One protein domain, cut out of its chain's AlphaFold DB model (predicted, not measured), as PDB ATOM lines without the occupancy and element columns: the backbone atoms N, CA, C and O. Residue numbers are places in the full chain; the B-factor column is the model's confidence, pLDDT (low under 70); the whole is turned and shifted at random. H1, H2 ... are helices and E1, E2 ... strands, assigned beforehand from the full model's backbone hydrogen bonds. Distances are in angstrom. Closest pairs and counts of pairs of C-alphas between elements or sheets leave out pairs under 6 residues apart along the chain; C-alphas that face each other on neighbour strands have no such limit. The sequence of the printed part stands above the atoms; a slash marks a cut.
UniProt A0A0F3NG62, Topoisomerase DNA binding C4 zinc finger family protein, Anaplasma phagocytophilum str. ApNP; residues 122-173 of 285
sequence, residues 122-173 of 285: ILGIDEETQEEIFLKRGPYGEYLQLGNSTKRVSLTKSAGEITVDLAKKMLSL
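This is residues 122 to 173 of the 285 residues of the protein "Topoisomerase DNA binding C4 zinc finger family protein" of Anaplasma phagocytophilum str. ApNP (UniProt A0A0F3NG62). A single antiparallel sheet of four strands, each strand beside the one before it, has one short helix, H1, lying crosswise over one of its faces. E2 and E3 make the long hairpin in the middle of the sheet, the shorter E1 and E4 lie at its two edges, and residues 155 to 163 loop from the E4 edge round to H1, which begins near E1. The printed part has 52 residues, with four named strands and then one named helix along the chain, in the order E1, E2, E3, E4, H1; the sheet's order is E1, E2, E3, E4, and the class is mixed, helices and strands. The whole is compact, with a radius of gyration of the C-alphas of 10.1 A, and rounded, with spans of 27 by 22 by 19 A.

E1, residues 122 to 125, and E2, residues 132 to 138, form an antiparallel hairpin at 152 degrees, with N 133 and O 124 2.8 A apart, within hydrogen-bond range. E2 and E3, residues 141 to 146, form the next hairpin, antiparallel at 156 degrees; N 136 and O 143 are 2.8 A apart, and N 145 and O 134 2.9 A. E3 and E4, residues 152 to 154, form a third at 153 degrees, with N 144 and O 153 2.8 A apart. The four strands are a meander, each the antiparallel neighbour of the one before. E1 is apart from E3 and E4. From edge to edge the strands' lines turn by 44 degrees. H1, residues 164 to 171, is on the sheet at a height of 8.1 A; it lies over E3 and only just over E2, on which 3 of its 8 C-alphas fall. It runs across the strands, at 84 degrees to E3 on the local plane. Its closest C-alphas to E1 are those of Val 164 and Leu 123, 5.9 A apart; to E4, those of Leu 171 and Val 153, 6.1 A apart. In H1 every O i to N i+4 pair is within hydrogen-bond range.

E1 begins at C-alpha 122, (-39.570, 37.100, 14.801), and is 8.1 A long from first to last C-alpha. E2 is 18.1 A, E3 16.6 A and E4 6.8 A long. H1, 10.6 A long, ends at C-alpha 171, (-51.276, 38.464, 22.826).

The two C-alphas farthest apart are those of Glu 128 and Pro 139, 29.4 A. The printed part has no cut. The links E2 to E3 and E3 to E4 are tight; E1 to E2 and E4 to H1 are short. Mean pLDDT of the printed part is 80.0, and residues 156 to 161 are under 70.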
ATOM      1  N   ILE A 122     -39.468  37.939  13.607       79.56
ATOM      2  CA  ILE A 122     -39.570  37.100  14.801       79.56
ATOM      3  C   ILE A 122     -39.076  37.953  15.969       79.56
ATOM      4  O   ILE A 122     -37.933  38.411  15.970       79.56
ATOM      5  N   LEU A 123     -39.961  38.229  16.925       81.00
ATOM      6  CA  LEU A 123     -39.602  38.959  18.141       81.00
ATOM      7  C   LEU A 123     -38.951  38.020  19.158       81.00
ATOM      8  O   LEU A 123     -38.009  38.416  19.836       81.00
ATOM      9  N   GLY A 124     -39.433  36.780  19.243       82.44
ATOM     10  CA  GLY A 124     -38.926  35.760  20.153       82.44
ATOM     11  C   GLY A 124     -39.853  34.551  20.224       82.44
ATOM     12  O   GLY A 124     -40.814  34.458  19.463       82.44
ATOM     13  N   ILE A 125     -39.562  33.643  21.151       81.12
ATOM     14  CA  ILE A 125     -40.379  32.459  21.432       81.12
ATOM     15  C   ILE A 125     -41.149  32.706  22.726       81.12
ATOM     16  O   ILE A 125     -40.615  33.254  23.697       81.12
ATOM     17  N   ASP A 126     -42.415  32.316  22.737       80.31
ATOM     18  CA  ASP A 126     -43.186  32.263  23.960       80.31
ATOM     19  C   ASP A 126     -42.841  31.005  24.763       80.31
ATOM     20  O   ASP A 126     -42.963  29.889  24.271       80.31
ATOM     21  N   GLU A 127     -42.387  31.174  26.004       78.06
ATOM     22  CA  GLU A 127     -41.915  30.056  26.833       78.06
ATOM     23  C   GLU A 127     -43.063  29.128  27.252       78.06
ATOM     24  O   GLU A 127     -42.848  27.923  27.382       78.06
ATOM     25  N   GLU A 128     -44.275  29.673  27.409       77.50
ATOM     26  CA  GLU A 128     -45.463  28.914  27.812       77.50
ATOM     27  C   GLU A 128     -45.986  28.028  26.680       77.50
ATOM     28  O   GLU A 128     -46.310  26.861  26.901       77.50
ATOM     29  N   THR A 129     -46.065  28.573  25.466       77.88
ATOM     30  CA  THR A 129     -46.620  27.855  24.308       77.88
ATOM     31  C   THR A 129     -45.565  27.192  23.424       77.88
ATOM     32  O   THR A 129     -45.920  26.353  22.601       77.88
ATOM     33  N   GLN A 130     -44.280  27.524  23.599       79.88
ATOM     34  CA  GLN A 130     -43.177  27.158  22.697       79.88
ATOM     35  C   GLN A 130     -43.409  27.618  21.243       79.88
ATOM     36  O   GLN A 130     -42.807  27.082  20.312       79.88
ATOM     37  N   GLU A 131     -44.275  28.616  21.032       81.19
ATOM     38  CA  GLU A 131     -44.591  29.172  19.715       81.19
ATOM     39  C   GLU A 131     -43.838  30.489  19.468       81.19
ATOM     40  O   GLU A 131     -43.600  31.286  20.375       81.19
ATOM     41  N   GLU A 132     -43.469  30.743  18.214       83.25
ATOM     42  CA  GLU A 132     -42.801  31.984  17.811       83.25
ATOM     43  C   GLU A 132     -43.780  33.165  17.785       83.25
ATOM     44  O   GLU A 132     -44.909  33.052  17.309       83.25
ATOM     45  N   ILE A 133     -43.344  34.331  18.254       87.88
ATOM     46  CA  ILE A 133     -44.104  35.577  18.167       87.88
ATOM     47  C   ILE A 133     -43.634  36.355  16.940       87.88
ATOM     48  O   ILE A 133     -42.494  36.823  16.874       87.88
ATOM     49  N   PHE A 134     -44.547  36.549  15.998       85.62
ATOM     50  CA  PHE A 134     -44.295  37.270  14.760       85.62
ATOM     51  C   PHE A 134     -44.840  38.694  14.821       85.62
ATOM     52  O   PHE A 134     -45.999  38.905  15.178       85.62
ATOM     53  N   LEU A 135     -44.033  39.662  14.391       86.31
ATOM     54  CA  LEU A 135     -44.482  41.000  14.022       86.31
ATOM     55  C   LEU A 135     -44.723  41.037  12.511       86.31
ATOM     56  O   LEU A 135     -43.771  40.968  11.740       86.31
ATOM     57  N   LYS A 136     -45.989  41.142  12.101       84.62
ATOM     58  CA  LYS A 136     -46.432  41.142  10.700       84.62
ATOM     59  C   LYS A 136     -47.059  42.477  10.320       84.62
ATOM     60  O   LYS A 136     -47.558  43.213  11.171       84.62
ATOM     61  N   ARG A 137     -47.110  42.769   9.020       81.31
ATOM     62  CA  ARG A 137     -47.806  43.938   8.464       81.31
ATOM     63  C   ARG A 137     -49.030  43.492   7.665       81.31
ATOM     64  O   ARG A 137     -48.953  42.564   6.868       81.31
ATOM     65  N   GLY A 138     -50.182  44.112   7.916       78.75
ATOM     66  CA  GLY A 138     -51.449  43.798   7.253       78.75
ATOM     67  C   GLY A 138     -52.167  45.045   6.725       78.75
ATOM     68  O   GLY A 138     -51.687  46.160   6.919       78.75
ATOM     69  N   PRO A 139     -53.353  44.885   6.105       74.56
ATOM     70  CA  PRO A 139     -54.111  46.001   5.523       74.56
ATOM     71  C   PRO A 139     -54.579  47.035   6.557       74.56
ATOM     72  O   PRO A 139     -54.921  48.156   6.199       74.56
ATOM     73  N   TYR A 140     -54.604  46.659   7.839       74.06
ATOM     74  CA  TYR A 140     -55.025  47.512   8.953       74.06
ATOM     75  C   TYR A 140     -53.852  47.999   9.823       74.06
ATOM     76  O   TYR A 140     -54.090  48.523  10.906       74.06
ATOM     77  N   GLY A 141     -52.606  47.811   9.374       75.94
ATOM     78  CA  GLY A 141     -51.395  48.170  10.117       75.94
ATOM     79  C   GLY A 141     -50.584  46.964  10.593       75.94
ATOM     80  O   GLY A 141     -50.815  45.825  10.176       75.94
ATOM     81  N   GLU A 142     -49.595  47.227  11.445       86.00
ATOM     82  CA  GLU A 142     -48.741  46.196  12.044       86.00
ATOM     83  C   GLU A 142     -49.499  45.427  13.133       86.00
ATOM     84  O   GLU A 142     -50.338  45.977  13.848       86.00
ATOM     85  N   TYR A 143     -49.239  44.127  13.238       86.81
ATOM     86  CA  TYR A 143     -49.887  43.256  14.209       86.81
ATOM     87  C   TYR A 143     -48.946  42.153  14.686       86.81
ATOM     88  O   TYR A 143     -48.077  41.682  13.956       86.81
ATOM     89  N   LEU A 144     -49.162  41.726  15.923       89.69
ATOM     90  CA  LEU A 144     -48.511  40.570  16.519       89.69
ATOM     91  C   LEU A 144     -49.337  39.316  16.240       89.69
ATOM     92  O   LEU A 144     -50.569  39.357  16.309       89.69
ATOM     93  N   GLN A 145     -48.672  38.201  15.955       88.00
ATOM     94  CA  GLN A 145     -49.291  36.886  15.803       88.00
ATOM     95  C   GLN A 145     -48.492  35.842  16.581       88.00
ATOM     96  O   GLN A 145     -47.268  35.811  16.491       88.00
ATOM     97  N   LEU A 146     -49.199  34.977  17.310       87.81
ATOM     98  CA  LEU A 146     -48.599  33.816  17.962       87.81
ATOM     99  C   LEU A 146     -48.587  32.630  16.992       87.81
ATOM    100  O   LEU A 146     -49.654  32.173  16.564       87.81
ATOM    101  N   GLY A 147     -47.401  32.159  16.625       82.44
ATOM    102  CA  GLY A 147     -47.190  31.032  15.730       82.44
ATOM    103  C   GLY A 147     -47.965  31.166  14.416       82.44
ATOM    104  O   GLY A 147     -48.128  32.247  13.840       82.44
ATOM    105  N   ASN A 148     -48.537  30.044  13.985       77.38
ATOM    106  CA  ASN A 148     -49.516  29.992  12.895       77.38
ATOM    107  C   ASN A 148     -50.970  30.067  13.394       77.38
ATOM    108  O   ASN A 148     -51.902  29.800  12.634       77.38
ATOM    109  N   SER A 149     -51.184  30.440  14.658       77.69
ATOM    110  CA  SER A 149     -52.514  30.473  15.267       77.69
ATOM    111  C   SER A 149     -53.377  31.631  14.741       77.69
ATOM    112  O   SER A 149     -52.916  32.557  14.061       77.69
ATOM    113  N   THR A 150     -54.665  31.606  15.087       80.75
ATOM    114  CA  THR A 150     -55.608  32.698  14.811       80.75
ATOM    115  C   THR A 150     -55.490  33.862  15.797       80.75
ATOM    116  O   THR A 150     -56.146  34.884  15.590       80.75
ATOM    117  N   LYS A 151     -54.687  33.741  16.866       83.94
ATOM    118  CA  LYS A 151     -54.511  34.809  17.858       83.94
ATOM    119  C   LYS A 151     -53.643  35.918  17.272       83.94
ATOM    120  O   LYS A 151     -52.477  35.705  16.941       83.94
ATOM    121  N   ARG A 152     -54.242  37.101  17.126       87.75
ATOM    122  CA  ARG A 152     -53.615  38.283  16.530       87.75
ATOM    123  C   ARG A 152     -53.999  39.530  17.293       87.75
ATOM    124  O   ARG A 152     -55.144  39.655  17.726       87.75
ATOM    125  N   VAL A 153     -53.064  40.466  17.395       88.12
ATOM    126  CA  VAL A 153     -53.281  41.733  18.090       88.12
ATOM    127  C   VAL A 153     -52.697  42.872  17.277       88.12
ATOM    128  O   VAL A 153     -51.515  42.868  16.952       88.12
ATOM    129  N   SER A 154     -53.541  43.837  16.922       85.25
ATOM    130  CA  SER A 154     -53.132  45.023  16.170       85.25
ATOM    131  C   SER A 154     -52.339  45.989  17.042       85.25
ATOM    132  O   SER A 154     -52.693  46.227  18.198       85.25
ATOM    133  N   LEU A 155     -51.308  46.591  16.459       82.00
ATOM    134  CA  LEU A 155     -50.506  47.633  17.084       82.00
ATOM    135  C   LEU A 155     -51.068  49.009  16.720       82.00
ATOM    136  O   LEU A 155     -51.451  49.264  15.580       82.00
ATOM    137  N   THR A 156     -51.142  49.900  17.706       67.12
ATOM    138  CA  THR A 156     -51.728  51.242  17.561       67.12
ATOM    139  C   THR A 156     -50.738  52.307  17.082       67.12
ATOM    140  O   THR A 156     -51.177  53.373  16.655       67.12
ATOM    141  N   LYS A 157     -49.425  52.039  17.110       62.22
ATOM    142  CA  LYS A 157     -48.374  52.905  16.549       62.22
ATOM    143  C   LYS A 157     -47.307  52.080  15.826       62.22
ATOM    144  O   LYS A 157     -47.054  50.940  16.206       62.22
ATOM    145  N   SER A 158     -46.704  52.695  14.805       52.88
ATOM    146  CA  SER A 158     -45.571  52.177  14.029       52.88
ATOM    147  C   SER A 158     -44.444  51.749  14.966       52.88
ATOM    148  O   SER A 158     -44.086  52.522  15.856       52.88
ATOM    149  N   ALA A 159     -43.930  50.532  14.787       51.69
ATOM    150  CA  ALA A 159     -43.001  49.878  15.702       51.69
ATOM    151  C   ALA A 159     -41.862  50.788  16.215       51.69
ATOM    152  O   ALA A 159     -40.884  51.053  15.516       51.69
ATOM    153  N   GLY A 160     -41.971  51.206  17.479       56.38
ATOM    154  CA  GLY A 160     -40.800  51.390  18.335       56.38
ATOM    155  C   GLY A 160     -40.215  50.031  18.751       56.38
ATOM    156  O   GLY A 160     -40.621  48.984  18.240       56.38
ATOM    157  N   GLU A 161     -39.270  50.021  19.694       60.38
ATOM    158  CA  GLU A 161     -38.718  48.782  20.262       60.38
ATOM    159  C   GLU A 161     -39.795  48.005  21.043       60.38
ATOM    160  O   GLU A 161     -40.088  48.292  22.202       60.38
ATOM    161  N   ILE A 162     -40.411  47.010  20.399       74.25
ATOM    162  CA  ILE A 162     -41.320  46.061  21.053       74.25
ATOM    163  C   ILE A 162     -40.476  44.934  21.646       74.25
ATOM    164  O   ILE A 162     -39.829  44.181  20.916       74.25
ATOM    165  N   THR A 163     -40.501  44.804  22.971       82.62
ATOM    166  CA  THR A 163     -39.871  43.686  23.678       82.62
ATOM    167  C   THR A 163     -40.762  42.444  23.650       82.62
ATOM    168  O   THR A 163     -41.988  42.533  23.534       82.62
ATOM    169  N   VAL A 164     -40.149  41.264  23.786       82.88
ATOM    170  CA  VAL A 164     -40.866  39.977  23.818       82.88
ATOM    171  C   VAL A 164     -41.903  39.949  24.945       82.88
ATOM    172  O   VAL A 164     -43.037  39.529  24.729       82.88
ATOM    173  N   ASP A 165     -41.558  40.481  26.119       83.62
ATOM    174  CA  ASP A 165     -42.454  40.519  27.281       83.62
ATOM    175  C   ASP A 165     -43.699  41.378  27.034       83.62
ATOM    176  O   ASP A 165     -44.812  41.018  27.429       83.62
ATOM    177  N   LEU A 166     -43.531  42.509  26.345       84.44
ATOM    178  CA  LEU A 166     -44.644  43.370  25.964       84.44
ATOM    179  C   LEU A 166     -45.554  42.670  24.947       84.44
ATOM    180  O   LEU A 166     -46.779  42.724  25.072       84.44
ATOM    181  N   ALA A 167     -44.963  41.977  23.972       85.75
ATOM    182  CA  ALA A 167     -45.705  41.242  22.957       85.75
ATOM    183  C   ALA A 167     -46.540  40.100  23.560       85.75
ATOM    184  O   ALA A 167     -47.706  39.937  23.194       85.75
ATOM    185  N   LYS A 168     -45.990  39.369  24.540       85.62
ATOM    186  CA  LYS A 168     -46.715  38.334  25.299       85.62
ATOM    187  C   LYS A 168     -47.944  38.905  26.002       85.62
ATOM    188  O   LYS A 168     -49.047  38.385  25.841       85.62
ATOM    189  N   LYS A 169     -47.780  40.026  26.715       85.56
ATOM    190  CA  LYS A 169     -48.904  40.723  27.364       85.56
ATOM    191  C   LYS A 169     -49.967  41.169  26.358       85.56
ATOM    192  O   LYS A 169     -51.151  41.146  26.670       85.56
ATOM    193  N   MET A 170     -49.567  41.604  25.162       87.44
ATOM    194  CA  MET A 170     -50.523  42.011  24.129       87.44
ATOM    195  C   MET A 170     -51.318  40.809  23.621       87.44
ATOM    196  O   MET A 170     -52.539  40.885  23.540       87.44
ATOM    197  N   LEU A 171     -50.651  39.690  23.334       87.81
ATOM    198  CA  LEU A 171     -51.276  38.464  22.826       87.81
ATOM    199  C   LEU A 171     -52.227  37.784  23.826       87.81
ATOM    200  O   LEU A 171     -53.079  37.001  23.400       87.81
ATOM    201  N   SER A 172     -52.122  38.092  25.122       86.12
ATOM    202  CA  SER A 172     -53.040  37.598  26.155       86.12
ATOM    203  C   SER A 172     -54.322  38.427  26.308       86.12
ATOM    204  O   SER A 172     -55.181  38.082  27.121       86.12
ATOM    205  N   LEU A 173     -54.505  39.487  25.512       86.81
ATOM    206  CA  LEU A 173     -55.758  40.240  25.490       86.81
ATOM    207  C   LEU A 173     -56.938  39.359  25.024       86.81
ATOM    208  O   LEU A 173     -56.787  38.564  24.092       86.81
TER     209      LEU A 173